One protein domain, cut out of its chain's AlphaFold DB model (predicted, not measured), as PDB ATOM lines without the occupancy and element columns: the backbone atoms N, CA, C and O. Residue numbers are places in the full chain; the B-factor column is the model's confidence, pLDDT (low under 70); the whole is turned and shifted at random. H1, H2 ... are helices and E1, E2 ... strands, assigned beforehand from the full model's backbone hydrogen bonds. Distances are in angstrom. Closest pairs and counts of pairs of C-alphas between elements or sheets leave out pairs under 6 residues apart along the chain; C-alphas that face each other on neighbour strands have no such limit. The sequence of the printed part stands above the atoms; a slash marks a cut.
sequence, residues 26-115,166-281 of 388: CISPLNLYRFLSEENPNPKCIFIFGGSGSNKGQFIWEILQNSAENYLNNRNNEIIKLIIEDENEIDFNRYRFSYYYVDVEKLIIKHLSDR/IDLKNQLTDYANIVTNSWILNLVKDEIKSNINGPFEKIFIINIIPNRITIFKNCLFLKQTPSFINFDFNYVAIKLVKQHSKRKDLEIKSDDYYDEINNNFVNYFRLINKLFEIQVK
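Overview. This is residues 26 to 115 and 166 to 281 of the 388 residues of an uncharacterized protein of Sarcoptes scabiei (UniProt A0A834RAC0). A strongly twisted sheet of five parallel strands forms the core, with H6 and H9 over one face and H1 and H2 over the other, three layers in all. Residues 82 to 89, of which 82 and 83 belong to H3, and residues 166 to 172 of H6 stick out at opposite ends of the long axis. The 206 printed residues hold nine named helices and five named strands, along the chain H1 E1 H2 H3 H4 E2 H5 H6 E3 H7 H8 E4 H9 E5; the sheet's order is E2 E3 E1 E4 E5, and the class is mixed. The whole is compact, with a radius of gyration of the C-alphas of 19.4 A, and elongated in outline, spanning 74 by 44 by 31 A.

Arrangement. H1, residues 29 to 39, touches residues 59 to 66 of H2, residues 56 to 75, about perpendicular at 89 degrees; the closest C-alphas, of Pro 29 and Ile 63, are 5.6 A apart. E1, residues 45 to 50, is an inner strand. H3, residues 77 to 83, and H4, residues 92 to 95, are apart. E2, residues 97 to 103, is the parallel neighbour of E3, residues 201 to 207, with N 98 and O 201 2.8 A apart. E3 pairs with E1 (N 46 and O 204, 2.8 A), E1 with E4, residues 235 to 241 (N 47 and O 236, 2.9 A), and E4 with E5, residues 275 to 280 (N 239 and O 276, 2.8 A). H2 is on the sheet at a height of 6.6 A. On the opposite face are H6, residues 166 to 195, at 11.4 A, and H9, residues 256 to 271, at 9.4 A. Residues 104 to 108 of H5, residues 104 to 115, touch H6; the closest C-alphas, of Leu 107 and Leu 187, are 6.7 A apart. H8, residues 220 to 224, touches H6 and H9; H7, residues 213 to 216, is close but not clearly touching H9. E4, H9 and E5 make a strand-helix-strand unit, two parallel neighbours joined through a helix, and E3, H7, H8 and E4 a split one, with E1 between its strands; both crossovers are right-handed. Every O i to N i+4 pair is within hydrogen-bond range in H3, H6, H8 and H9, against 4 of 7 in H1, 15 of 16 in H2 and 6 of 8 in H5.

Along the chain. H1 begins at C-alpha 29 (50.572, 112.589, 95.993). H2 is 29.3 A long, H6 43.3 A and H9 22.6 A. E5 ends at C-alpha 280 (49.134, 104.779, 95.231).

Size, cuts and confidence. Residues 116 to 165 are not printed, a gap of 27.2 A between C-alphas 115 and 166. The link from E4 to H9 is long. The mean pLDDT of the printed part is 70.8, with residues 57 to 98 and 242 to 255 among those under 70.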
ATOM      1  N   CYS A  26      55.564 103.908  92.130       55.00
ATOM      2  CA  CYS A  26      55.019 104.258  93.438       55.00
ATOM      3  C   CYS A  26      55.390 105.697  93.804       55.00
ATOM      4  O   CYS A  26      56.551 105.967  94.108       55.00
ATOM      5  N   ILE A  27      54.411 106.605  93.829       52.41
ATOM      6  CA  ILE A  27      54.628 108.036  94.095       52.41
ATOM      7  C   ILE A  27      53.670 108.521  95.188       52.41
ATOM      8  O   ILE A  27      52.499 108.144  95.215       52.41
ATOM      9  N   SER A  28      54.182 109.358  96.094       53.81
ATOM     10  CA  SER A  28      53.351 110.108  97.043       53.81
ATOM     11  C   SER A  28      52.608 111.230  96.308       53.81
ATOM     12  O   SER A  28      53.247 111.919  95.508       53.81
ATOM     13  N   PRO A  29      51.316 111.484  96.597       57.69
ATOM     14  CA  PRO A  29      50.572 112.589  95.993       57.69
ATOM     15  C   PRO A  29      51.290 113.949  96.078       57.69
ATOM     16  O   PRO A  29      51.172 114.750  95.154       57.69
ATOM     17  N   LEU A  30      52.087 114.190  97.131       56.78
ATOM     18  CA  LEU A  30      52.863 115.428  97.305       56.78
ATOM     19  C   LEU A  30      53.929 115.635  96.218       56.78
ATOM     20  O   LEU A  30      54.181 116.763  95.806       56.78
ATOM     21  N   ASN A  31      54.532 114.555  95.722       54.75
ATOM     22  CA  ASN A  31      55.621 114.620  94.744       54.75
ATOM     23  C   ASN A  31      55.125 114.508  93.299       54.75
ATOM     24  O   ASN A  31      55.937 114.474  92.372       54.75
ATOM     25  N   LEU A  32      53.803 114.443  93.097       65.56
ATOM     26  CA  LEU A  32      53.221 114.117  91.804       65.56
ATOM     27  C   LEU A  32      53.643 115.104  90.713       65.56
ATOM     28  O   LEU A  32      54.144 114.685  89.676       65.56
ATOM     29  N   TYR A  33      53.464 116.408  90.933       64.06
ATOM     30  CA  TYR A  33      53.755 117.398  89.895       64.06
ATOM     31  C   TYR A  33      55.234 117.453  89.524       64.06
ATOM     32  O   TYR A  33      55.557 117.579  88.347       64.06
ATOM     33  N   ARG A  34      56.129 117.310  90.510       61.06
ATOM     34  CA  ARG A  34      57.575 117.265  90.270       61.06
ATOM     35  C   ARG A  34      57.937 116.086  89.373       61.06
ATOM     36  O   ARG A  34      58.549 116.295  88.336       61.06
ATOM     37  N   PHE A  35      57.472 114.889  89.733       63.03
ATOM     38  CA  PHE A  35      57.681 113.687  88.929       63.03
ATOM     39  C   PHE A  35      57.158 113.858  87.495       63.03
ATOM     40  O   PHE A  35      57.851 113.553  86.532       63.03
ATOM     41  N   LEU A  36      55.941 114.388  87.339       64.44
ATOM     42  CA  LEU A  36      55.358 114.587  86.012       64.44
ATOM     43  C   LEU A  36      56.099 115.649  85.195       64.44
ATOM     44  O   LEU A  36      56.151 115.521  83.979       64.44
ATOM     45  N   SER A  37      56.654 116.676  85.841       59.84
ATOM     46  CA  SER A  37      57.358 117.777  85.169       59.84
ATOM     47  C   SER A  37      58.743 117.385  84.656       59.84
ATOM     48  O   SER A  37      59.233 118.016  83.725       59.84
ATOM     49  N   GLU A  38      59.365 116.357  85.242       59.47
ATOM     50  CA  GLU A  38      60.647 115.807  84.780       59.47
ATOM     51  C   GLU A  38      60.495 115.100  83.422       59.47
ATOM     52  O   GLU A  38      61.325 115.276  82.534       59.47
ATOM     53  N   GLU A  39      59.397 114.363  83.233       58.41
ATOM     54  CA  GLU A  39      59.111 113.596  82.009       58.41
ATOM     55  C   GLU A  39      58.242 114.370  80.997       58.41
ATOM     56  O   GLU A  39      58.293 114.133  79.790       58.41
ATOM     57  N   ASN A  40      57.416 115.305  81.472       61.03
ATOM     58  CA  ASN A  40      56.563 116.152  80.647       61.03
ATOM     59  C   ASN A  40      56.616 117.596  81.168       61.03
ATOM     60  O   ASN A  40      55.893 117.923  82.109       61.03
ATOM     61  N   PRO A  41      57.450 118.473  80.584       63.47
ATOM     62  CA  PRO A  41      57.680 119.800  81.140       63.47
ATOM     63  C   PRO A  41      56.380 120.615  81.215       63.47
ATOM     64  O   PRO A  41      55.701 120.835  80.210       63.47
ATOM     65  N   ASN A  42      56.060 121.092  82.422       68.50
ATOM     66  CA  ASN A  42      54.905 121.939  82.749       68.50
ATOM     67  C   ASN A  42      53.543 121.364  82.292       68.50
ATOM     68  O   ASN A  42      52.885 121.927  81.403       68.50
ATOM     69  N   PRO A  43      53.075 120.246  82.880       79.81
ATOM     70  CA  PRO A  43      51.781 119.672  82.541       79.81
ATOM     71  C   PRO A  43      50.652 120.519  83.145       79.81
ATOM     72  O   PRO A  43      50.415 120.503  84.349       79.81
ATOM     73  N   LYS A  44      49.899 121.234  82.303       87.25
ATOM     74  CA  LYS A  44      48.800 122.108  82.753       87.25
ATOM     75  C   LYS A  44      47.538 121.339  83.146       87.25
ATOM     76  O   LYS A  44      46.749 121.807  83.968       87.25
ATOM     77  N   CYS A  45      47.338 120.165  82.560       90.94
ATOM     78  CA  CYS A  45      46.205 119.289  82.825       90.94
ATOM     79  C   CYS A  45      46.675 117.874  83.173       90.94
ATOM     80  O   CYS A  45      47.490 117.278  82.470       90.94
ATOM     81  N   ILE A  46      46.115 117.312  84.236       90.12
ATOM     82  CA  ILE A  46      46.393 115.959  84.703       90.12
ATOM     83  C   ILE A  46      45.071 115.195  84.693       90.12
ATOM     84  O   ILE A  46      44.209 115.404  85.547       90.12
ATOM     85  N   PHE A  47      44.897 114.308  83.714       91.19
ATOM     86  CA  PHE A  47      43.737 113.424  83.645       91.19
ATOM     87  C   PHE A  47      43.945 112.238  84.583       91.19
ATOM     88  O   PHE A  47      44.843 111.434  84.361       91.19
ATOM     89  N   ILE A  48      43.116 112.103  85.616       88.31
ATOM     90  CA  ILE A  48      43.218 111.008  86.585       88.31
ATOM     91  C   ILE A  48      42.078 110.021  86.364       88.31
ATOM     92  O   ILE A  48      40.901 110.387  86.340       88.31
ATOM     93  N   PHE A  49      42.436 108.747  86.242       87.81
ATOM     94  CA  PHE A  49      41.497 107.637  86.168       87.81
ATOM     95  C   PHE A  49      42.076 106.389  86.841       87.81
ATOM     96  O   PHE A  49      43.250 106.336  87.183       87.81
ATOM     97  N   GLY A  50      41.242 105.387  87.099       78.88
ATOM     98  CA  GLY A  50      41.657 104.184  87.817       78.88
ATOM     99  C   GLY A  50      40.472 103.291  88.139       78.88
ATOM    100  O   GLY A  50      39.348 103.779  88.244       78.88
ATOM    101  N   GLY A  51      40.725 101.987  88.270       69.38
ATOM    102  CA  GLY A  51      39.733 100.955  88.598       69.38
ATOM    103  C   GLY A  51      39.094 101.102  89.972       69.38
ATOM    104  O   GLY A  51      39.534 101.903  90.804       69.38
ATOM    105  N   SER A  52      38.076 100.284  90.230       65.81
ATOM    106  CA  SER A  52      37.563 100.103  91.589       65.81
ATOM    107  C   SER A  52      38.703  99.700  92.536       65.81
ATOM    108  O   SER A  52      39.572  98.905  92.178       65.81
ATOM    109  N   GLY A  53      38.751 100.293  93.730       60.12
ATOM    110  CA  GLY A  53      39.824 100.046  94.704       60.12
ATOM    111  C   GLY A  53      41.179 100.701  94.388       60.12
ATOM    112  O   GLY A  53      42.141 100.469  95.108       60.12
ATOM    113  N   SER A  54      41.278 101.547  93.355       66.94
ATOM    114  CA  SER A  54      42.490 102.343  93.065       66.94
ATOM    115  C   SER A  54      42.722 103.522  94.021       66.94
ATOM    116  O   SER A  54      43.689 104.259  93.863       66.94
ATOM    117  N   ASN A  55      41.821 103.744  94.985       67.31
ATOM    118  CA  ASN A  55      41.827 104.892  95.898       67.31
ATOM    119  C   ASN A  55      41.840 106.263  95.192       67.31
ATOM    120  O   ASN A  55      42.233 107.261  95.789       67.31
ATOM    121  N   LYS A  56      41.333 106.341  93.949       75.62
ATOM    122  CA  LYS A  56      41.261 107.574  93.143       75.62
ATOM    123  C   LYS A  56      40.701 108.780  93.898       75.62
ATOM    124  O   LYS A  56      41.276 109.859  93.832       75.62
ATOM    125  N   GLY A  57      39.597 108.594  94.625       65.62
ATOM    126  CA  GLY A  57      38.975 109.672  95.399       65.62
ATOM    127  C   GLY A  57      39.881 110.205  96.511       65.62
ATOM    128  O   GLY A  57      40.037 111.416  96.634       65.62
ATOM    129  N   GLN A  58      40.518 109.308  97.268       63.62
ATOM    130  CA  GLN A  58      41.464 109.672  98.323       63.62
ATOM    131  C   GLN A  58      42.705 110.358  97.739       63.62
ATOM    132  O   GLN A  58      43.088 111.416  98.217       63.62
ATOM    133  N   PHE A  59      43.269 109.814  96.660       68.69
ATOM    134  CA  PHE A  59      44.440 110.382  95.991       68.69
ATOM    135  C   PHE A  59      44.193 111.816  95.496       68.69
ATOM    136  O   PHE A  59      44.996 112.711  95.741       68.69
ATOM    137  N   ILE A  60      43.053 112.059  94.837       69.62
ATOM    138  CA  ILE A  60      42.659 113.405  94.394       69.62
ATOM    139  C   ILE A  60      42.461 114.331  95.596       69.62
ATOM    140  O   ILE A  60      42.916 115.471  95.571       69.62
ATOM    141  N   TRP A  61      41.791 113.855  96.647       64.94
ATOM    142  CA  TRP A  61      41.564 114.646  97.852       64.94
ATOM    143  C   TRP A  61      42.879 115.053  98.527       64.94
ATOM    144  O   TRP A  61      43.036 116.225  98.852       64.94
ATOM    145  N   GLU A  62      43.843 114.136  98.653       61.84
ATOM    146  CA  GLU A  62      45.176 114.410  99.207       61.84
ATOM    147  C   GLU A  62      45.913 115.481  98.386       61.84
ATOM    148  O   GLU A  62      46.440 116.433  98.956       61.84
ATOM    149  N   ILE A  63      45.886 115.408  97.047       66.38
ATOM    150  CA  ILE A  63      46.473 116.451  96.180       66.38
ATOM    151  C   ILE A  63      45.836 117.819  96.448       66.38
ATOM    152  O   ILE A  63      46.540 118.822  96.563       66.38
ATOM    153  N   LEU A  64      44.505 117.869  96.544       61.91
ATOM    154  CA  LEU A  64      43.776 119.123  96.730       61.91
ATOM    155  C   LEU A  64      43.985 119.719  98.124       61.91
ATOM    156  O   LEU A  64      44.144 120.935  98.226       61.91
ATOM    157  N   GLN A  65      44.031 118.897  99.175       60.50
ATOM    158  CA  GLN A  65      44.353 119.354 100.532       60.50
ATOM    159  C   GLN A  65      45.760 119.939 100.590       60.50
ATOM    160  O   GLN A  65      45.918 121.090 100.987       60.50
ATOM    161  N   ASN A  66      46.750 119.219 100.056       54.59
ATOM    162  CA  ASN A  66      48.125 119.712  99.977       54.59
ATOM    163  C   ASN A  66      48.207 121.028  99.185       54.59
ATOM    164  O   ASN A  66      48.993 121.908  99.512       54.59
ATOM    165  N   SER A  67      47.363 121.209  98.165       52.38
ATOM    166  CA  SER A  67      47.274 122.465  97.408       52.38
ATOM    167  C   SER A  67      46.719 123.633  98.223       52.38
ATOM    168  O   SER A  67      47.210 124.755  98.105       52.38
ATOM    169  N   ALA A  68      45.702 123.375  99.049       46.22
ATOM    170  CA  ALA A  68      45.058 124.376  99.887       46.22
ATOM    171  C   ALA A  68      45.966 124.766 101.059       46.22
ATOM    172  O   ALA A  68      46.076 125.945 101.389       46.22
ATOM    173  N   GLU A  69      46.677 123.792 101.625       44.81
ATOM    174  CA  GLU A  69      47.710 124.017 102.632       44.81
ATOM    175  C   GLU A  69      48.907 124.769 102.042       44.81
ATOM    176  O   GLU A  69      49.334 125.756 102.625       44.81
ATOM    177  N   ASN A  70      49.374 124.427 100.835       43.81
ATOM    178  CA  ASN A  70      50.413 125.193 100.134       43.81
ATOM    179  C   ASN A  70      49.968 126.624  99.797       43.81
ATOM    180  O   ASN A  70      50.761 127.555  99.893       43.81
ATOM    181  N   TYR A  71      48.696 126.833  99.443       42.22
ATOM    182  CA  TYR A  71      48.128 128.167  99.227       42.22
ATOM    183  C   TYR A  71      48.116 129.003 100.517       42.22
ATOM    184  O   TYR A  71      48.477 130.182 100.495       42.22
ATOM    185  N   LEU A  72      47.745 128.393 101.647       40.50
ATOM    186  CA  LEU A  72      47.813 129.022 102.969       40.50
ATOM    187  C   LEU A  72      49.271 129.290 103.386       40.50
ATOM    188  O   LEU A  72      49.581 130.374 103.872       40.50
ATOM    189  N   ASN A  73      50.182 128.360 103.103       40.50
ATOM    190  CA  ASN A  73      51.601 128.448 103.444       40.50
ATOM    191  C   ASN A  73      52.384 129.430 102.562       40.50
ATOM    192  O   ASN A  73      53.324 130.054 103.039       40.50
ATOM    193  N   ASN A  74      51.968 129.664 101.318       41.53
ATOM    194  CA  ASN A  74      52.572 130.678 100.454       41.53
ATOM    195  C   ASN A  74      52.276 132.112 100.914       41.53
ATOM    196  O   ASN A  74      53.096 132.998 100.685       41.53
ATOM    197  N   ARG A  75      51.144 132.350 101.594       42.47
ATOM    198  CA  ARG A  75      50.940 133.588 102.371       42.47
ATOM    199  C   ARG A  75      51.858 133.644 103.593       42.47
ATOM    200  O   ARG A  75      52.315 134.721 103.950       42.47
ATOM    201  N   ASN A  76      52.184 132.491 104.177       40.00
ATOM    202  CA  ASN A  76      53.108 132.362 105.305       40.00
ATOM    203  C   ASN A  76      54.596 132.426 104.902       40.00
ATOM    204  O   ASN A  76      55.446 132.347 105.785       40.00
ATOM    205  N   ASN A  77      54.946 132.600 103.617       43.50
ATOM    206  CA  ASN A  77      56.343 132.787 103.188       43.50
ATOM    207  C   ASN A  77      57.008 134.007 103.853       43.50
ATOM    208  O   ASN A  77      58.223 134.008 104.020       43.50
ATOM    209  N   GLU A  78      56.242 135.013 104.289       41.75
ATOM    210  CA  GLU A  78      56.769 136.119 105.106       41.75
ATOM    211  C   GLU A  78      57.180 135.670 106.521       41.75
ATOM    212  O   GLU A  78      58.139 136.194 107.076       41.75
ATOM    213  N   ILE A  79      56.522 134.646 107.073       36.31
ATOM    214  CA  ILE A  79      56.811 134.081 108.399       36.31
ATOM    215  C   ILE A  79      57.937 133.041 108.320       36.31
ATOM    216  O   ILE A  79      58.781 132.978 109.208       36.31
ATOM    217  N   ILE A  80      58.039 132.285 107.221       37.12
ATOM    218  CA  ILE A  80      59.215 131.435 106.942       37.12
ATOM    219  C   ILE A  80      60.482 132.298 106.817       37.12
ATOM    220  O   ILE A  80      61.531 131.911 107.327       37.12
ATOM    221  N   LYS A  81      60.365 133.504 106.242       38.84
ATOM    222  CA  LYS A  81      61.426 134.526 106.217       38.84
ATOM    223  C   LYS A  81      61.880 134.977 107.613       38.84
ATOM    224  O   LYS A  81      63.040 135.322 107.769       38.84
ATOM    225  N   LEU A  82      60.979 134.976 108.601       38.97
ATOM    226  CA  LEU A  82      61.275 135.314 110.002       38.97
ATOM    227  C   LEU A  82      61.877 134.136 110.788       38.97
ATOM    228  O   LEU A  82      62.577 134.346 111.767       38.97
ATOM    229  N   ILE A  83      61.597 132.890 110.384       38.31
ATOM    230  CA  ILE A  83      62.110 131.681 111.058       38.31
ATOM    231  C   ILE A  83      63.498 131.280 110.531       38.31
ATOM    232  O   ILE A  83      64.267 130.644 111.254       38.31
ATOM    233  N   ILE A  84      63.803 131.634 109.281       39.12
ATOM    234  CA  ILE A  84      65.085 131.395 108.614       39.12
ATOM    235  C   ILE A  84      65.756 132.757 108.403       39.12
ATOM    236  O   ILE A  84      65.880 133.248 107.283       39.12
ATOM    237  N   GLU A  85      66.165 133.393 109.499       37.28
ATOM    238  CA  GLU A  85      67.235 134.389 109.445       37.28
ATOM    239  C   GLU A  85      68.555 133.639 109.264       37.28
ATOM    240  O   GLU A  85      69.294 133.427 110.215       37.28
ATOM    241  N   ASP A  86      68.817 133.153 108.054       34.78
ATOM    242  CA  ASP A  86      70.195 133.074 107.591       34.78
ATOM    243  C   ASP A  86      70.264 133.001 106.070       34.78
ATOM    244  O   ASP A  86      69.404 132.453 105.378       34.78
ATOM    245  N   GLU A  87      71.296 133.664 105.583       39.44
ATOM    246  CA  GLU A  87      71.523 134.131 104.231       39.44
ATOM    247  C   GLU A  87      71.301 133.060 103.156       39.44
ATOM    248  O   GLU A  87      71.974 132.031 103.111       39.44
ATOM    249  N   ASN A  88      70.362 133.335 102.254       39.38
ATOM    250  CA  ASN A  88      70.509 133.338 100.794       39.38
ATOM    251  C   ASN A  88      69.107 133.379 100.183       39.38
ATOM    252  O   ASN A  88      68.176 132.784 100.719       39.38
ATOM    253  N   GLU A  89      68.937 134.111  99.081       40.66
ATOM    254  CA  GLU A  89      67.674 134.214  98.348       40.66
ATOM    255  C   GLU A  89      67.123 132.820  98.005       40.66
ATOM    256  O   GLU A  89      67.486 132.205  97.002       40.66
ATOM    257  N   ILE A  90      66.234 132.303  98.855       41.81
ATOM    258  CA  ILE A  90      65.481 131.089  98.574       41.81
ATOM    259  C   ILE A  90      64.588 131.421  97.382       41.81
ATOM    260  O   ILE A  90      63.718 132.286  97.457       41.81
ATOM    261  N   ASP A  91      64.858 130.741  96.273       39.75
ATOM    262  CA  ASP A  91      64.207 130.853  94.975       39.75
ATOM    263  C   ASP A  91      62.665 130.834  95.101       39.75
ATOM    264  O   ASP A  91      62.012 129.783  95.098       39.75
ATOM    265  N   PHE A  92      62.073 132.030  95.219       35.25
ATOM    266  CA  PHE A  92      60.636 132.292  95.396       35.25
ATOM    267  C   PHE A  92      59.761 131.732  94.255       35.25
ATOM    268  O   PHE A  92      58.531 131.762  94.330       35.25
ATOM    269  N   ASN A  93      60.365 131.204  93.188       37.47
ATOM    270  CA  ASN A  93      59.655 130.588  92.073       37.47
ATOM    271  C   ASN A  93      59.164 129.158  92.358       37.47
ATOM    272  O   ASN A  93      58.321 128.660  91.610       37.47
ATOM    273  N   ARG A  94      59.627 128.497  93.432       40.50
ATOM    274  CA  ARG A  94      59.352 127.066  93.685       40.50
ATOM    275  C   ARG A  94      57.887 126.696  93.990       40.50
ATOM    276  O   ARG A  94      57.559 125.517  93.908       40.50
ATOM    277  N   TYR A  95      56.988 127.653  94.264       46.31
ATOM    278  CA  TYR A  95      55.601 127.364  94.695       46.31
ATOM    279  C   TYR A  95      54.509 128.195  94.012       46.31
ATOM    280  O   TYR A  95      53.489 128.517  94.619       46.31
ATOM    281  N   ARG A  96      54.681 128.564  92.741       54.75
ATOM    282  CA  ARG A  96      53.742 129.465  92.048       54.75
ATOM    283  C   ARG A  96      52.475 128.819  91.476       54.75
ATOM    284  O   ARG A  96      51.754 129.509  90.757       54.75
ATOM    285  N   PHE A  97      52.171 127.556  91.789       57.34
ATOM    286  CA  PHE A  97      50.999 126.872  91.238       57.34
ATOM    287  C   PHE A  97      50.036 126.306  92.294       57.34
ATOM    288  O   PHE A  97      50.412 125.978  93.415       57.34
ATOM    289  N   SER A  98      48.766 126.193  91.914       67.00
ATOM    290  CA  SER A  98      47.656 125.664  92.710       67.00
ATOM    291  C   SER A  98      46.909 124.598  91.914       67.00
ATOM    292  O   SER A  98      46.882 124.650  90.683       67.00
ATOM    293  N   TYR A  99      46.299 123.626  92.589       73.38
ATOM    294  CA  TYR A  99      45.506 122.604  91.911       73.38
ATOM    295  C   TYR A  99      44.036 123.018  91.829       73.38
ATOM    296  O   TYR A  99      43.456 123.491  92.804       73.38
ATOM    297  N   TYR A 100      43.416 122.805  90.669       79.00
ATOM    298  CA  TYR A 100      41.984 123.009  90.458       79.00
ATOM    299  C   TYR A 100      41.331 121.698  90.026       79.00
ATOM    300  O   TYR A 100      41.751 121.084  89.045       79.00
ATOM    301  N   TYR A 101      40.301 121.263  90.748       82.81
ATOM    302  CA  TYR A 101      39.608 120.010  90.458       82.81
ATOM    303  C   TYR A 101      38.473 120.201  89.455       82.81
ATOM    304  O   TYR A 101      37.546 120.973  89.691       82.81
ATOM    305  N   VAL A 102      38.513 119.433  88.369       84.94
ATOM    306  CA  VAL A 102      37.462 119.365  87.356       84.94
ATOM    307  C   VAL A 102      36.783 118.003  87.431       84.94
ATOM    308  O   VAL A 102      37.379 116.961  87.141       84.94
ATOM    309  N   ASP A 103      35.505 118.023  87.792       83.44
ATOM    310  CA  ASP A 103      34.660 116.838  87.847       83.44
ATOM    311  C   ASP A 103      33.828 116.722  86.563       83.44
ATOM    312  O   ASP A 103      32.811 117.406  86.404       83.44
ATOM    313  N   VAL A 104      34.257 115.858  85.636       85.88
ATOM    314  CA  VAL A 104      33.573 115.677  84.343       85.88
ATOM    315  C   VAL A 104      32.135 115.193  84.537       85.88
ATOM    316  O   VAL A 104      31.251 115.599  83.788       85.88
ATOM    317  N   GLU A 105      31.865 114.402  85.581       85.00
ATOM    318  CA  GLU A 105      30.509 113.961  85.918       85.00
ATOM    319  C   GLU A 105      29.598 115.164  86.190       85.00
ATOM    320  O   GLU A 105      28.527 115.297  85.589       85.00
ATOM    321  N   LYS A 106      30.051 116.088  87.046       86.06
ATOM    322  CA  LYS A 106      29.294 117.303  87.377       86.06
ATOM    323  C   LYS A 106      29.111 118.203  86.164       86.06
ATOM    324  O   LYS A 106      28.021 118.745  85.992       86.06
ATOM    325  N   LEU A 107      30.137 118.346  85.321       88.44
ATOM    326  CA  LEU A 107      30.038 119.129  84.089       88.44
ATOM    327  C   LEU A 107      28.973 118.561  83.148       88.44
ATOM    328  O   LEU A 107      28.115 119.306  82.677       88.44
ATOM    329  N   ILE A 108      28.974 117.244  82.918       85.94
ATOM    330  CA  ILE A 108      27.973 116.608  82.057       85.94
ATOM    331  C   ILE A 108      26.571 116.832  82.626       85.94
ATOM    332  O   ILE A 108      25.697 117.289  81.893       85.94
ATOM    333  N   ILE A 109      26.354 116.566  83.920       86.81
ATOM    334  CA  ILE A 109      25.038 116.729  84.565       86.81
ATOM    335  C   ILE A 109      24.551 118.175  84.453       86.81
ATOM    336  O   ILE A 109      23.415 118.408  84.040       86.81
ATOM    337  N   LYS A 110      25.419 119.146  84.766       90.12
ATOM    338  CA  LYS A 110      25.103 120.580  84.726       90.12
ATOM    339  C   LYS A 110      24.650 121.034  83.336       90.12
ATOM    340  O   LYS A 110      23.741 121.850  83.235       90.12
ATOM    341  N   HIS A 111      25.253 120.497  82.275       90.94
ATOM    342  CA  HIS A 111      25.013 120.942  80.897       90.94
ATOM    343  C   HIS A 111      24.111 120.008  80.073       90.94
ATOM    344  O   HIS A 111      23.847 120.281  78.899       90.94
ATOM    345  N   LEU A 112      23.604 118.922  80.668       85.94
ATOM    346  CA  LEU A 112      22.808 117.916  79.963       85.94
ATOM    347  C   LEU A 112      21.493 118.490  79.419       85.94
ATOM    348  O   LEU A 112      21.139 118.232  78.270       85.94
ATOM    349  N   SER A 113      20.786 119.295  80.219       85.38
ATOM    350  CA  SER A 113      19.502 119.891  79.814       85.38
ATOM    351  C   SER A 113      19.660 120.788  78.585       85.38
ATOM    352  O   SER A 113      18.928 120.642  77.605       85.38
ATOM    353  N   ASP A 114      20.668 121.663  78.588       87.81
ATOM    354  CA  ASP A 114      20.940 122.563  77.465       87.81
ATOM    355  C   ASP A 114      21.361 121.798  76.215       87.81
ATOM    356  O   ASP A 114      20.975 122.150  75.098       87.81
ATOM    357  N   ARG A 115      22.124 120.714  76.391       85.56
ATOM    358  CA  ARG A 115      22.503 119.834  75.289       85.56
ATOM    359  C   ARG A 115      21.279 119.182  74.650       85.56
ATOM    360  O   ARG A 115      21.177 119.196  73.425       85.56
ATOM    361  N   ILE A 166      24.006  97.616  59.104       84.25
ATOM    362  CA  ILE A 166      25.164  97.511  59.999       84.25
ATOM    363  C   ILE A 166      26.161  98.633  59.693       84.25
ATOM    364  O   ILE A 166      26.579  99.336  60.612       84.25
ATOM    365  N   ASP A 167      26.491  98.842  58.419       84.06
ATOM    366  CA  ASP A 167      27.437  99.869  57.980       84.06
ATOM    367  C   ASP A 167      26.920 101.275  58.312       84.06
ATOM    368  O   ASP A 167      27.650 102.089  58.881       84.06
ATOM    369  N   LEU A 168      25.634 101.546  58.060       83.94
ATOM    370  CA  LEU A 168      24.995 102.814  58.414       83.94
ATOM    371  C   LEU A 168      24.979 103.032  59.931       83.94
ATOM    372  O   LEU A 168      25.281 104.126  60.408       83.94
ATOM    373  N   LYS A 169      24.648 101.996  60.710       85.31
ATOM    374  CA  LYS A 169      24.684 102.070  62.174       85.31
ATOM    375  C   LYS A 169      26.090 102.394  62.676       85.31
ATOM    376  O   LYS A 169      26.215 103.208  63.593       85.31
ATOM    377  N   ASN A 170      27.123 101.790  62.095       82.56
ATOM    378  CA  ASN A 170      28.512 102.064  62.456       82.56
ATOM    379  C   ASN A 170      28.876 103.519  62.139       82.56
ATOM    380  O   ASN A 170      29.293 104.237  63.041       82.56
ATOM    381  N   GLN A 171      28.573 104.003  60.930       81.88
ATOM    382  CA  GLN A 171      28.819 105.399  60.542       81.88
ATOM    383  C   GLN A 171      28.105 106.407  61.455       81.88
ATOM    384  O   GLN A 171      28.697 107.396  61.887       81.88
ATOM    385  N   LEU A 172      26.833 106.162  61.786       83.12
ATOM    386  CA  LEU A 172      26.076 107.013  62.707       83.12
ATOM    387  C   LEU A 172      26.651 106.975  64.123       83.12
ATOM    388  O   LEU A 172      26.662 107.999  64.807       83.12
ATOM    389  N   THR A 173      27.133 105.812  64.560       82.06
ATOM    390  CA  THR A 173      27.781 105.656  65.866       82.06
ATOM    391  C   THR A 173      29.094 106.433  65.910       82.06
ATOM    392  O   THR A 173      29.311 107.174  66.866       82.06
ATOM    393  N   ASP A 174      29.914 106.348  64.862       81.06
ATOM    394  CA  ASP A 174      31.175 107.086  64.744       81.06
ATOM    395  C   ASP A 174      30.931 108.598  64.741       81.06
ATOM    396  O   ASP A 174      31.566 109.349  65.485       81.06
ATOM    397  N   TYR A 175      29.938 109.056  63.973       83.56
ATOM    398  CA  TYR A 175      29.544 110.461  63.964       83.56
ATOM    399  C   TYR A 175      29.042 110.925  65.339       83.56
ATOM    400  O   TYR A 175      29.488 111.951  65.861       83.56
ATOM    401  N   ALA A 176      28.150 110.159  65.975       82.69
ATOM    402  CA  ALA A 176      27.639 110.472  67.306       82.69
ATOM    403  C   ALA A 176      28.752 110.475  68.366       82.69
ATOM    404  O   ALA A 176      28.709 111.284  69.300       82.69
ATOM    405  N   ASN A 177      29.766 109.620  68.213       82.12
ATOM    406  CA  ASN A 177      30.948 109.600  69.062       82.12
ATOM    407  C   ASN A 177      31.765 110.888  68.908       82.12
ATOM    408  O   ASN A 177      32.022 111.561  69.905       82.12
ATOM    409  N   ILE A 178      32.088 111.300  67.676       82.88
ATOM    410  CA  ILE A 178      32.791 112.568  67.402       82.88
ATOM    411  C   ILE A 178      32.043 113.745  68.043       82.88
ATOM    412  O   ILE A 178      32.631 114.559  68.759       82.88
ATOM    413  N   VAL A 179      30.728 113.799  67.840       84.81
ATOM    414  CA  VAL A 179      29.859 114.859  68.361       84.81
ATOM    415  C   VAL A 179      29.803 114.861  69.897       84.81
ATOM    416  O   VAL A 179      29.818 115.931  70.512       84.81
ATOM    417  N   THR A 180      29.741 113.687  70.532       86.38
ATOM    418  CA  THR A 180      29.701 113.552  72.000       86.38
ATOM    419  C   THR A 180      31.053 113.893  72.626       86.38
ATOM    420  O   THR A 180      31.101 114.645  73.601       86.38
ATOM    421  N   ASN A 181      32.149 113.410  72.037       85.12
ATOM    422  CA  ASN A 181      33.512 113.705  72.475       85.12
ATOM    423  C   ASN A 181      33.817 115.195  72.381       85.12
ATOM    424  O   ASN A 181      34.256 115.789  73.361       85.12
ATOM    425  N   SER A 182      33.518 115.816  71.239       86.31
ATOM    426  CA  SER A 182      33.714 117.254  71.054       86.31
ATOM    427  C   SER A 182      32.939 118.063  72.096       86.31
ATOM    428  O   SER A 182      33.487 118.989  72.690       86.31
ATOM    429  N   TRP A 183      31.694 117.675  72.390       89.38
ATOM    430  CA  TRP A 183      30.897 118.344  73.414       89.38
ATOM    431  C   TRP A 183      31.535 118.261  74.806       89.38
ATOM    432  O   TRP A 183      31.728 119.301  75.431       89.38
ATOM    433  N   ILE A 184      31.904 117.066  75.281       89.25
ATOM    434  CA  ILE A 184      32.486 116.895  76.624       89.25
ATOM    435  C   ILE A 184      33.849 117.583  76.733       89.25
ATOM    436  O   ILE A 184      34.118 118.252  77.729       89.25
ATOM    437  N   LEU A 185      34.692 117.483  75.703       89.00
ATOM    438  CA  LEU A 185      35.983 118.172  75.682       89.00
ATOM    439  C   LEU A 185      35.819 119.691  75.713       89.00
ATOM    440  O   LEU A 185      36.582 120.359  76.406       89.00
ATOM    441  N   ASN A 186      34.815 120.235  75.024       90.62
ATOM    442  CA  ASN A 186      34.514 121.662  75.093       90.62
ATOM    443  C   ASN A 186      34.055 122.074  76.493       90.62
ATOM    444  O   ASN A 186      34.551 123.075  76.993       90.62
ATOM    445  N   LEU A 187      33.223 121.275  77.176       92.25
ATOM    446  CA  LEU A 187      32.864 121.552  78.575       92.25
ATOM    447  C   LEU A 187      34.102 121.627  79.478       92.25
ATOM    448  O   LEU A 187      34.212 122.528  80.305       92.25
ATOM    449  N   VAL A 188      35.053 120.706  79.304       91.69
ATOM    450  CA  VAL A 188      36.318 120.716  80.056       91.69
ATOM    451  C   VAL A 188      37.159 121.946  79.703       91.69
ATOM    452  O   VAL A 188      37.668 122.612  80.603       91.69
ATOM    453  N   LYS A 189      37.294 122.284  78.415       92.31
ATOM    454  CA  LYS A 189      38.032 123.477  77.966       92.31
ATOM    455  C   LYS A 189      37.417 124.765  78.513       92.31
ATOM    456  O   LYS A 189      38.162 125.647  78.933       92.31
ATOM    457  N   ASP A 190      36.094 124.873  78.512       92.44
ATOM    458  CA  ASP A 190      35.372 126.047  79.002       92.44
ATOM    459  C   ASP A 190      35.541 126.197  80.518       92.44
ATOM    460  O   ASP A 190      35.803 127.302  80.997       92.44
ATOM    461  N   GLU A 191      35.494 125.091  81.270       92.06
ATOM    462  CA  GLU A 191      35.777 125.084  82.710       92.06
ATOM    463  C   GLU A 191      37.221 125.524  83.000       92.06
ATOM    464  O   GLU A 191      37.447 126.362  83.874       92.06
ATOM    465  N   ILE A 192      38.198 125.028  82.232       91.06
ATOM    466  CA  ILE A 192      39.606 125.435  82.355       91.06
ATOM    467  C   ILE A 192      39.756 126.927  82.067       91.06
ATOM    468  O   ILE A 192      40.300 127.651  82.894       91.06
ATOM    469  N   LYS A 193      39.254 127.411  80.925       91.62
ATOM    470  CA  LYS A 193      39.371 128.821  80.516       91.62
ATOM    471  C   LYS A 193      38.708 129.768  81.512       91.62
ATOM    472  O   LYS A 193      39.281 130.807  81.823       91.62
ATOM    473  N   SER A 194      37.549 129.392  82.048       88.75
ATOM    474  CA  SER A 194      36.826 130.191  83.046       88.75
ATOM    475  C   SER A 194      37.599 130.315  84.359       88.75
ATOM    476  O   SER A 194      37.476 131.317  85.058       88.75
ATOM    477  N   ASN A 195      38.425 129.317  84.678       84.25
ATOM    478  CA  ASN A 195      39.152 129.247  85.936       84.25
ATOM    479  C   ASN A 195      40.655 129.475  85.793       84.25
ATOM    480  O   ASN A 195      41.333 129.445  86.808       84.25
ATOM    481  N   ILE A 196      41.197 129.712  84.596       82.38
ATOM    482  CA  ILE A 196      42.652 129.783  84.372       82.38
ATOM    483  C   ILE A 196      43.300 130.997  85.039       82.38
ATOM    484  O   ILE A 196      44.461 130.936  85.436       82.38
ATOM    485  N   ASN A 197      42.536 132.078  85.188       75.38
ATOM    486  CA  ASN A 197      43.014 133.313  85.781       75.38
ATOM    487  C   ASN A 197      43.027 133.197  87.311       75.38
ATOM    488  O   ASN A 197      42.125 132.619  87.933       75.38
ATOM    489  N   GLY A 198      44.068 133.745  87.923       65.19
ATOM    490  CA  GLY A 198      44.258 133.742  89.364       65.19
ATOM    491  C   GLY A 198      45.640 134.265  89.753       65.19
ATOM    492  O   GLY A 198      46.483 134.467  88.882       65.19
ATOM    493  N   PRO A 199      45.877 134.481  91.057       55.12
ATOM    494  CA  PRO A 199      47.166 134.957  91.569       55.12
ATOM    495  C   PRO A 199      48.305 133.935  91.407       55.12
ATOM    496  O   PRO A 199      49.472 134.299  91.497       55.12
ATOM    497  N   PHE A 200      47.964 132.669  91.160       63.91
ATOM    498  CA  PHE A 200      48.894 131.561  90.965       63.91
ATOM    499  C   PHE A 200      48.568 130.839  89.662       63.91
ATOM    500  O   PHE A 200      47.413 130.828  89.219       63.91
ATOM    501  N   GLU A 201      49.571 130.189  89.079       71.25
ATOM    502  CA  GLU A 201      49.350 129.247  87.992       71.25
ATOM    503  C   GLU A 201      48.421 128.119  88.467       71.25
ATOM    504  O   GLU A 201      48.466 127.687  89.619       71.25
ATOM    505  N   LYS A 202      47.518 127.654  87.606       75.88
ATOM    506  CA  LYS A 202      46.575 126.586  87.948       75.88
ATOM    507  C   LYS A 202      46.886 125.329  87.160       75.88
ATOM    508  O   LYS A 202      46.907 125.360  85.928       75.88
ATOM    509  N   ILE A 203      47.070 124.237  87.892       81.06
ATOM    510  CA  ILE A 203      47.193 122.880  87.370       81.06
ATOM    511  C   ILE A 203      45.849 122.184  87.547       81.06
ATOM    512  O   ILE A 203      45.320 122.071  88.652       81.06
ATOM    513  N   PHE A 204      45.270 121.727  86.445       87.38
ATOM    514  CA  PHE A 204      43.921 121.174  86.439       87.38
ATOM    515  C   PHE A 204      43.961 119.663  86.658       87.38
ATOM    516  O   PHE A 204      44.448 118.923  85.805       87.38
ATOM    517  N   ILE A 205      43.418 119.203  87.784       87.94
ATOM    518  CA  ILE A 205      43.190 117.786  88.070       87.94
ATOM    519  C   ILE A 205      41.823 117.399  87.518       87.94
ATOM    520  O   ILE A 205      40.798 117.834  88.038       87.94
ATOM    521  N   ILE A 206      41.792 116.579  86.472       90.81
ATOM    522  CA  ILE A 206      40.567 116.252  85.741       90.81
ATOM    523  C   ILE A 206      40.200 114.793  85.998       90.81
ATOM    524  O   ILE A 206      40.884 113.879  85.532       90.81
ATOM    525  N   ASN A 207      39.093 114.557  86.705       84.88
ATOM    526  CA  ASN A 207      38.530 113.215  86.847       84.88
ATOM    527  C   ASN A 207      37.737 112.862  85.585       84.88
ATOM    528  O   ASN A 207      36.571 113.229  85.448       84.88
ATOM    529  N   ILE A 208      38.400 112.184  84.650       84.31
ATOM    530  CA  ILE A 208      37.879 111.941  83.299       84.31
ATOM    531  C   ILE A 208      36.851 110.807  83.229       84.31
ATOM    532  O   ILE A 208      35.935 110.854  82.410       84.31
ATOM    533  N   ILE A 209      36.978 109.808  84.106       82.38
ATOM    534  CA  ILE A 209      36.007 108.722  84.243       82.38
ATOM    535  C   ILE A 209      35.094 109.042  85.438       82.38
ATOM    536  O   ILE A 209      35.594 109.083  86.571       82.38
ATOM    537  N   PRO A 210      33.777 109.241  85.223       72.75
ATOM    538  CA  PRO A 210      32.810 109.491  86.288       72.75
ATOM    539  C   PRO A 210      32.892 108.451  87.403       72.75
ATOM    540  O   PRO A 210      33.153 107.274  87.156       72.75
ATOM    541  N   ASN A 211      32.634 108.864  88.640       67.31
ATOM    542  CA  ASN A 211      32.628 107.925  89.762       67.31
ATOM    543  C   ASN A 211      31.363 107.058  89.730       67.31
ATOM    544  O   ASN A 211      31.404 105.888  90.108       67.31
ATOM    545  N   ARG A 212      30.247 107.602  89.228       70.06
ATOM    546  CA  ARG A 212      28.980 106.879  89.045       70.06
ATOM    547  C   ARG A 212      28.822 106.372  87.612       70.06
ATOM    548  O   ARG A 212      27.886 106.754  86.911       70.06
ATOM    549  N   ILE A 213      29.725 105.493  87.171       68.81
ATOM    550  CA  ILE A 213      29.728 104.960  85.793       68.81
ATOM    551  C   ILE A 213      28.376 104.369  85.381       68.81
ATOM    552  O   ILE A 213      27.978 104.519  84.229       68.81
ATOM    553  N   THR A 214      27.640 103.746  86.300       71.88
ATOM    554  CA  THR A 214      26.325 103.154  86.017       71.88
ATOM    555  C   THR A 214      25.326 104.162  85.438       71.88
ATOM    556  O   THR A 214      24.589 103.814  84.518       71.88
ATOM    557  N   ILE A 215      25.356 105.423  85.888       74.00
ATOM    558  CA  ILE A 215      24.519 106.513  85.349       74.00
ATOM    559  C   ILE A 215      24.910 106.833  83.900       74.00
ATOM    560  O   ILE A 215      24.062 107.137  83.064       74.00
ATOM    561  N   PHE A 216      26.198 106.710  83.580       74.06
ATOM    562  CA  PHE A 216      26.774 107.031  82.276       74.06
ATOM    563  C   PHE A 216      27.064 105.788  81.430       74.06
ATOM    564  O   PHE A 216      27.770 105.879  80.426       74.06
ATOM    565  N   LYS A 217      26.480 104.628  81.764       73.50
ATOM    566  CA  LYS A 217      26.731 103.352  81.073       73.50
ATOM    567  C   LYS A 217      26.406 103.383  79.577       73.50
ATOM    568  O   LYS A 217      26.910 102.580  78.807       73.50
ATOM    569  N   ASN A 218      25.568 104.312  79.130       76.69
ATOM    570  CA  ASN A 218      25.261 104.484  77.708       76.69
ATOM    571  C   ASN A 218      25.887 105.738  77.089       76.69
ATOM    572  O   ASN A 218      25.599 106.058  75.940       76.69
ATOM    573  N   CYS A 219      26.767 106.425  77.814       79.94
ATOM    574  CA  CYS A 219      27.495 107.571  77.295       79.94
ATOM    575  C   CYS A 219      28.552 107.104  76.279       79.94
ATOM    576  O   CYS A 219      29.483 106.384  76.640       79.94
ATOM    577  N   LEU A 220      28.416 107.526  75.014       80.25
ATOM    578  CA  LEU A 220      29.340 107.158  73.927       80.25
ATOM    579  C   LEU A 220      30.796 107.524  74.239       80.25
ATOM    580  O   LEU A 220      31.694 106.736  73.958       80.25
ATOM    581  N   PHE A 221      31.004 108.660  74.910       82.94
ATOM    582  CA  PHE A 221      32.323 109.123  75.349       82.94
ATOM    583  C   PHE A 221      33.073 108.098  76.204       82.94
ATOM    584  O   PHE A 221      34.270 107.899  76.018       82.94
ATOM    585  N   LEU A 222      32.375 107.413  77.118       81.38
ATOM    586  CA  LEU A 222      32.998 106.388  77.958       81.38
ATOM    587  C   LEU A 222      33.256 105.093  77.186       81.38
ATOM    588  O   LEU A 222      34.249 104.423  77.440       81.38
ATOM    589  N   LYS A 223      32.386 104.748  76.232       77.75
ATOM    590  CA  LYS A 223      32.493 103.492  75.478       77.75
ATOM    591  C   LYS A 223      33.637 103.485  74.472       77.75
ATOM    592  O   LYS A 223      34.244 102.443  74.287       77.75
ATOM    593  N   GLN A 224      33.906 104.604  73.801       72.88
ATOM    594  CA  GLN A 224      34.833 104.623  72.660       72.88
ATOM    595  C   GLN A 224      36.103 105.449  72.880       72.88
ATOM    596  O   GLN A 224      37.004 105.393  72.047       72.88
ATOM    597  N   THR A 225      36.232 106.123  74.027       68.81
ATOM    598  CA  THR A 225      37.341 107.029  74.376       68.81
ATOM    599  C   THR A 225      37.357 108.323  73.546       68.81
ATOM    600  O   THR A 225      37.203 108.295  72.324       68.81
ATOM    601  N   PRO A 226      37.587 109.488  74.165       67.69
ATOM    602  CA  PRO A 226      37.809 110.735  73.443       67.69
ATOM    603  C   PRO A 226      39.158 110.794  72.721       67.69
ATOM    604  O   PRO A 226      40.199 110.427  73.265       67.69
ATOM    605  N   SER A 227      39.143 111.395  71.530       74.06
ATOM    606  CA  SER A 227      40.350 111.908  70.882       74.06
ATOM    607  C   SER A 227      40.704 113.281  71.454       74.06
ATOM    608  O   SER A 227      39.979 114.259  71.274       74.06
ATOM    609  N   PHE A 228      41.844 113.351  72.132       78.12
ATOM    610  CA  PHE A 228      42.452 114.569  72.675       78.12
ATOM    611  C   PHE A 228      43.436 115.243  71.709       78.12
ATOM    612  O   PHE A 228      44.143 116.162  72.112       78.12
ATOM    613  N   ILE A 229      43.485 114.815  70.444       74.31
ATOM    614  CA  ILE A 229      44.424 115.343  69.435       74.31
ATOM    615  C   ILE A 229      44.323 116.874  69.318       74.31
ATOM    616  O   ILE A 229      45.339 117.550  69.206       74.31
ATOM    617  N   ASN A 230      43.110 117.422  69.430       76.25
ATOM    618  CA  ASN A 230      42.841 118.862  69.356       76.25
ATOM    619  C   ASN A 230      42.662 119.502  70.744       76.25
ATOM    620  O   ASN A 230      41.853 120.419  70.901       76.25
ATOM    621  N   PHE A 231      43.292 118.971  71.794       85.19
ATOM    622  CA  PHE A 231      43.232 119.560  73.130       85.19
ATOM    623  C   PHE A 231      44.409 120.518  73.343       85.19
ATOM    624  O   PHE A 231      45.560 120.100  73.391       85.19
ATOM    625  N   ASP A 232      44.099 121.808  73.476       86.12
ATOM    626  CA  ASP A 232      45.075 122.901  73.328       86.12
ATOM    627  C   ASP A 232      45.952 123.131  74.575       86.12
ATOM    628  O   ASP A 232      46.870 123.947  74.554       86.12
ATOM    629  N   PHE A 233      45.664 122.445  75.683       88.69
ATOM    630  CA  PHE A 233      46.432 122.554  76.923       88.69
ATOM    631  C   PHE A 233      47.430 121.409  77.026       88.69
ATOM    632  O   PHE A 233      47.070 120.272  76.734       88.69
ATOM    633  N   ASN A 234      48.656 121.668  77.496       88.94
ATOM    634  CA  ASN A 234      49.584 120.574  77.772       88.94
ATOM    635  C   ASN A 234      48.991 119.641  78.837       88.94
ATOM    636  O   ASN A 234      48.479 120.100  79.861       88.94
ATOM    637  N   TYR A 235      49.042 118.335  78.583       91.56
ATOM    638  CA  TYR A 235      48.375 117.347  79.415       91.56
ATOM    639  C   TYR A 235      49.131 116.032  79.506       91.56
ATOM    640  O   TYR A 235      49.782 115.611  78.544       91.56
ATOM    641  N   VAL A 236      48.919 115.365  80.636       89.56
ATOM    642  CA  VAL A 236      49.319 113.987  80.932       89.56
ATOM    643  C   VAL A 236      48.137 113.228  81.524       89.56
ATOM    644  O   VAL A 236      47.188 113.826  82.035       89.56
ATOM    645  N   ALA A 237      48.187 111.904  81.453       90.06
ATOM    646  CA  ALA A 237      47.177 111.029  82.013       90.06
ATOM    647  C   ALA A 237      47.799 110.071  83.028       90.06
ATOM    648  O   ALA A 237      48.842 109.472  82.777       90.06
ATOM    649  N   ILE A 238      47.137 109.911  84.167       88.50
ATOM    650  CA  ILE A 238      47.530 109.018  85.249       88.50
ATOM    651  C   ILE A 238      46.472 107.937  85.381       88.50
ATOM    652  O   ILE A 238      45.316 108.219  85.711       88.50
ATOM    653  N   LYS A 239      46.903 106.690  85.210       88.81
ATOM    654  CA  LYS A 239      46.153 105.519  85.646       88.81
ATOM    655  C   LYS A 239      46.601 105.147  87.054       88.81
ATOM    656  O   LYS A 239      47.740 104.736  87.258       88.81
ATOM    657  N   LEU A 240      45.685 105.235  88.008       81.00
ATOM    658  CA  LEU A 240      45.896 104.736  89.359       81.00
ATOM    659  C   LEU A 240      45.697 103.222  89.386       81.00
ATOM    660  O   LEU A 240      44.608 102.705  89.113       81.00
ATOM    661  N   VAL A 241      46.775 102.513  89.700       78.69
ATOM    662  CA  VAL A 241      46.800 101.056  89.798       78.69
ATOM    663  C   VAL A 241      46.410 100.653  91.216       78.69
ATOM    664  O   VAL A 241      46.970 101.148  92.196       78.69
ATOM    665  N   LYS A 242      45.429  99.751  91.322       68.56
ATOM    666  CA  LYS A 242      44.984  99.172  92.593       68.56
ATOM    667  C   LYS A 242      46.171  98.523  93.314       68.56
ATOM    668  O   LYS A 242      46.941  97.774  92.712       68.56
ATOM    669  N   GLN A 243      46.313  98.787  94.611       63.00
ATOM    670  CA  GLN A 243      47.221  98.006  95.447       63.00
ATOM    671  C   GLN A 243      46.640  96.616  95.690       63.00
ATOM    672  O   GLN A 243      45.454  96.471  95.985       63.00
ATOM    673  N   HIS A 244      47.486  95.591  95.586       54.25
ATOM    674  CA  HIS A 244      47.121  94.249  96.017       54.25
ATOM    675  C   HIS A 244      46.877  94.265  97.529       54.25
ATOM    676  O   HIS A 244      47.826  94.314  98.306       54.25
ATOM    677  N   SER A 245      45.613  94.234  97.954       49.34
ATOM    678  CA  SER A 245      45.284  94.089  99.369       49.34
ATOM    679  C   SER A 245      45.536  92.645  99.802       49.34
ATOM    680  O   SER A 245      45.089  91.700  99.153       49.34
ATOM    681  N   LYS A 246      46.197  92.447 100.950       42.56
ATOM    682  CA  LYS A 246      46.361  91.102 101.546       42.56
ATOM    683  C   LYS A 246      45.021  90.441 101.908       42.56
ATOM    684  O   LYS A 246      44.957  89.224 102.041       42.56
ATOM    685  N   ARG A 247      43.952  91.231 102.064       40.97
ATOM    686  CA  ARG A 247      42.583  90.760 102.320       40.97
ATOM    687  C   ARG A 247      41.776  90.791 101.025       40.97
ATOM    688  O   ARG A 247      41.381  91.872 100.587       40.97
ATOM    689  N   LYS A 248      41.549  89.617 100.426       49.28
ATOM    690  CA  LYS A 248      40.721  89.442  99.216       49.28
ATOM    691  C   LYS A 248      39.231  89.675  99.492       49.28
ATOM    692  O   LYS A 248      38.474  90.081  98.625       49.28
ATOM    693  N   ASP A 249      38.824  89.475 100.737       42.19
ATOM    694  CA  ASP A 249      37.433  89.487 101.200       42.19
ATOM    695  C   ASP A 249      36.830  90.906 101.262       42.19
ATOM    696  O   ASP A 249      35.613  91.065 101.311       42.19
ATOM    697  N   LEU A 250      37.678  91.940 101.231       43.56
ATOM    698  CA  LEU A 250      37.288  93.355 101.147       43.56
ATOM    699  C   LEU A 250      37.418  93.915  99.723       43.56
ATOM    700  O   LEU A 250      37.222  95.113  99.507       43.56
ATOM    701  N   GLU A 251      37.778  93.079  98.745       50.28
ATOM    702  CA  GLU A 251      37.885  93.526  97.366       50.28
ATOM    703  C   GLU A 251      36.492  93.807  96.810       50.28
ATOM    704  O   GLU A 251      35.677  92.910  96.593       50.28
ATOM    705  N   ILE A 252      36.231  95.087  96.549       55.28
ATOM    706  CA  ILE A 252      35.076  95.501  95.763       55.28
ATOM    707  C   ILE A 252      35.225  94.836  94.395       55.28
ATOM    708  O   ILE A 252      36.176  95.135  93.664       55.28
ATOM    709  N   LYS A 253      34.308  93.920  94.064       57.03
ATOM    710  CA  LYS A 253      34.255  93.318  92.732       57.03
ATOM    711  C   LYS A 253      34.110  94.442  91.715       57.03
ATOM    712  O   LYS A 253      33.200  95.265  91.811       57.03
ATOM    713  N   SER A 254      35.069  94.492  90.802       57.94
ATOM    714  CA  SER A 254      35.027  95.375  89.650       57.94
ATOM    715  C   SER A 254      33.818  95.001  88.792       57.94
ATOM    716  O   SER A 254      33.541  93.815  88.620       57.94
ATOM    717  N   ASP A 255      33.072  95.992  88.312       66.19
ATOM    718  CA  ASP A 255      32.081  95.774  87.256       66.19
ATOM    719  C   ASP A 255      32.864  95.614  85.946       66.19
ATOM    720  O   ASP A 255      33.648  96.505  85.616       66.19
ATOM    721  N   ASP A 256      32.669  94.516  85.208       72.62
ATOM    722  CA  ASP A 256      33.361  94.248  83.932       72.62
ATOM    723  C   ASP A 256      33.253  95.447  82.971       72.62
ATOM    724  O   ASP A 256      34.182  95.768  82.227       72.62
ATOM    725  N   TYR A 257      32.135  96.177  83.052       74.06
ATOM    726  CA  TYR A 257      31.902  97.397  82.288       74.06
ATOM    727  C   TYR A 257      32.861  98.549  82.657       74.06
ATOM    728  O   TYR A 257      33.259  99.337  81.797       74.06
ATOM    729  N   TYR A 258      33.251  98.670  83.929       76.38
ATOM    730  CA  TYR A 258      34.230  99.662  84.389       76.38
ATOM    731  C   TYR A 258      35.620  99.351  83.822       76.38
ATOM    732  O   TYR A 258      36.326 100.260  83.379       76.38
ATOM    733  N   ASP A 259      36.011  98.076  83.831       79.44
ATOM    734  CA  ASP A 259      37.319  97.643  83.335       79.44
ATOM    735  C   ASP A 259      37.449  97.827  81.824       79.44
ATOM    736  O   ASP A 259      38.497  98.275  81.357       79.44
ATOM    737  N   GLU A 260      36.377  97.587  81.068       82.44
ATOM    738  CA  GLU A 260      36.322  97.895  79.637       82.44
ATOM    739  C   GLU A 260      36.586  99.388  79.373       82.44
ATOM    740  O   GLU A 260      37.507  99.731  78.627       82.44
ATOM    741  N   ILE A 261      35.856 100.286  80.051       83.19
ATOM    742  CA  ILE A 261      36.058 101.738  79.917       83.19
ATOM    743  C   ILE A 261      37.496 102.115  80.281       83.19
ATOM    744  O   ILE A 261      38.162 102.831  79.534       83.19
ATOM    745  N   ASN A 262      37.993 101.642  81.425       84.38
ATOM    746  CA  ASN A 262      39.364 101.903  81.853       84.38
ATOM    747  C   ASN A 262      40.375 101.507  80.779       84.38
ATOM    748  O   ASN A 262      41.255 102.299  80.451       84.38
ATOM    749  N   ASN A 263      40.257 100.292  80.244       85.31
ATOM    750  CA  ASN A 263      41.186  99.763  79.253       85.31
ATOM    751  C   ASN A 263      41.176 100.592  77.968       85.31
ATOM    752  O   ASN A 263      42.240 100.840  77.402       85.31
ATOM    753  N   ASN A 264      40.014 101.105  77.564       85.50
ATOM    754  CA  ASN A 264      39.895 102.014  76.428       85.50
ATOM    755  C   ASN A 264      40.729 103.296  76.640       85.50
ATOM    756  O   ASN A 264      41.561 103.643  75.796       85.50
ATOM    757  N   PHE A 265      40.627 103.928  77.816       87.81
ATOM    758  CA  PHE A 265      41.463 105.083  78.181       87.81
ATOM    759  C   PHE A 265      42.956 104.745  78.300       87.81
ATOM    760  O   PHE A 265      43.793 105.517  77.827       87.81
ATOM    761  N   VAL A 266      43.305 103.597  78.894       87.44
ATOM    762  CA  VAL A 266      44.698 103.121  78.975       87.44
ATOM    763  C   VAL A 266      45.300 103.001  77.582       87.44
ATOM    764  O   VAL A 266      46.369 103.555  77.330       87.44
ATOM    765  N   ASN A 267      44.614 102.303  76.677       85.94
ATOM    766  CA  ASN A 267      45.096 102.062  75.323       85.94
ATOM    767  C   ASN A 267      45.306 103.383  74.583       85.94
ATOM    768  O   ASN A 267      46.375 103.596  74.017       85.94
ATOM    769  N   TYR A 268      44.339 104.300  74.662       87.06
ATOM    770  CA  TYR A 268      44.453 105.613  74.037       87.06
ATOM    771  C   TYR A 268      45.671 106.405  74.541       87.06
ATOM    772  O   TYR A 268      46.524 106.798  73.746       87.06
ATOM    773  N   PHE A 269      45.790 106.628  75.856       86.62
ATOM    774  CA  PHE A 269      46.864 107.468  76.398       86.62
ATOM    775  C   PHE A 269      48.248 106.829  76.263       86.62
ATOM    776  O   PHE A 269      49.241 107.550  76.141       86.62
ATOM    777  N   ARG A 270      48.319 105.492  76.258       84.94
ATOM    778  CA  ARG A 270      49.558 104.761  75.994       84.94
ATOM    779  C   ARG A 270      50.005 104.931  74.545       84.94
ATOM    780  O   ARG A 270      51.177 105.203  74.324       84.94
ATOM    781  N   LEU A 271      49.088 104.843  73.576       85.38
ATOM    782  CA  LEU A 271      49.403 105.014  72.150       85.38
ATOM    783  C   LEU A 271      49.981 106.396  71.826       85.38
ATOM    784  O   LEU A 271      50.821 106.515  70.941       85.38
ATOM    785  N   ILE A 272      49.552 107.433  72.547       84.56
ATOM    786  CA  ILE A 272      50.059 108.800  72.366       84.56
ATOM    787  C   ILE A 272      51.195 109.167  73.335       84.56
ATOM    788  O   ILE A 272      51.523 110.345  73.447       84.56
ATOM    789  N   ASN A 273      51.773 108.193  74.053       82.69
ATOM    790  CA  ASN A 273      52.867 108.382  75.018       82.69
ATOM    791  C   ASN A 273      52.595 109.461  76.082       82.69
ATOM    792  O   ASN A 273      53.476 110.232  76.452       82.69
ATOM    793  N   LYS A 274      51.357 109.529  76.584       85.50
ATOM    794  CA  LYS A 274      50.955 110.463  77.651       85.50
ATOM    795  C   LYS A 274      50.449 109.763  78.910       85.50
ATOM    796  O   LYS A 274      49.850 110.417  79.761       85.50
ATOM    797  N   LEU A 275      50.646 108.450  79.019       85.69
ATOM    798  CA  LEU A 275      50.173 107.642  80.139       85.69
ATOM    799  C   LEU A 275      51.278 107.381  81.166       85.69
ATOM    800  O   LEU A 275      52.294 106.776  80.837       85.69
ATOM    801  N   PHE A 276      50.989 107.698  82.423       80.00
ATOM    802  CA  PHE A 276      51.720 107.230  83.593       80.00
ATOM    803  C   PHE A 276      50.855 106.247  84.380       80.00
ATOM    804  O   PHE A 276      49.688 106.518  84.669       80.00
ATOM    805  N   GLU A 277      51.423 105.105  84.754       79.38
ATOM    806  CA  GLU A 277      50.773 104.163  85.665       79.38
ATOM    807  C   GLU A 277      51.358 104.350  87.062       79.38
ATOM    808  O   GLU A 277      52.536 104.075  87.292       79.38
ATOM    809  N   ILE A 278      50.537 104.853  87.983       72.31
ATOM    810  CA  ILE A 278      50.953 105.182  89.344       72.31
ATOM    811  C   ILE A 278      50.253 104.239  90.306       72.31
ATOM    812  O   ILE A 278      49.026 104.146  90.329       72.31
ATOM    813  N   GLN A 279      51.033 103.554  91.132       67.62
ATOM    814  CA  GLN A 279      50.484 102.817  92.256       67.62
ATOM    815  C   GLN A 279      50.461 103.743  93.468       67.62
ATOM    816  O   GLN A 279      51.504 104.216  93.928       67.62
ATOM    817  N   VAL A 280      49.263 104.015  93.990       59.28
ATOM    818  CA  VAL A 280      49.134 104.779  95.231       59.28
ATOM    819  C   VAL A 280      49.689 103.901  96.337       59.28
ATOM    820  O   VAL A 280      49.135 102.834  96.600       59.28
ATOM    821  N   LYS A 281      50.770 104.332  96.991       53.62
ATOM    822  CA  LYS A 281      51.147 103.734  98.268       53.62
ATOM    823  C   LYS A 281      50.016 104.043  99.247       53.62
ATOM    824  O   LYS A 281      50.003 105.124  99.823       53.62
TER     825      LYS A 281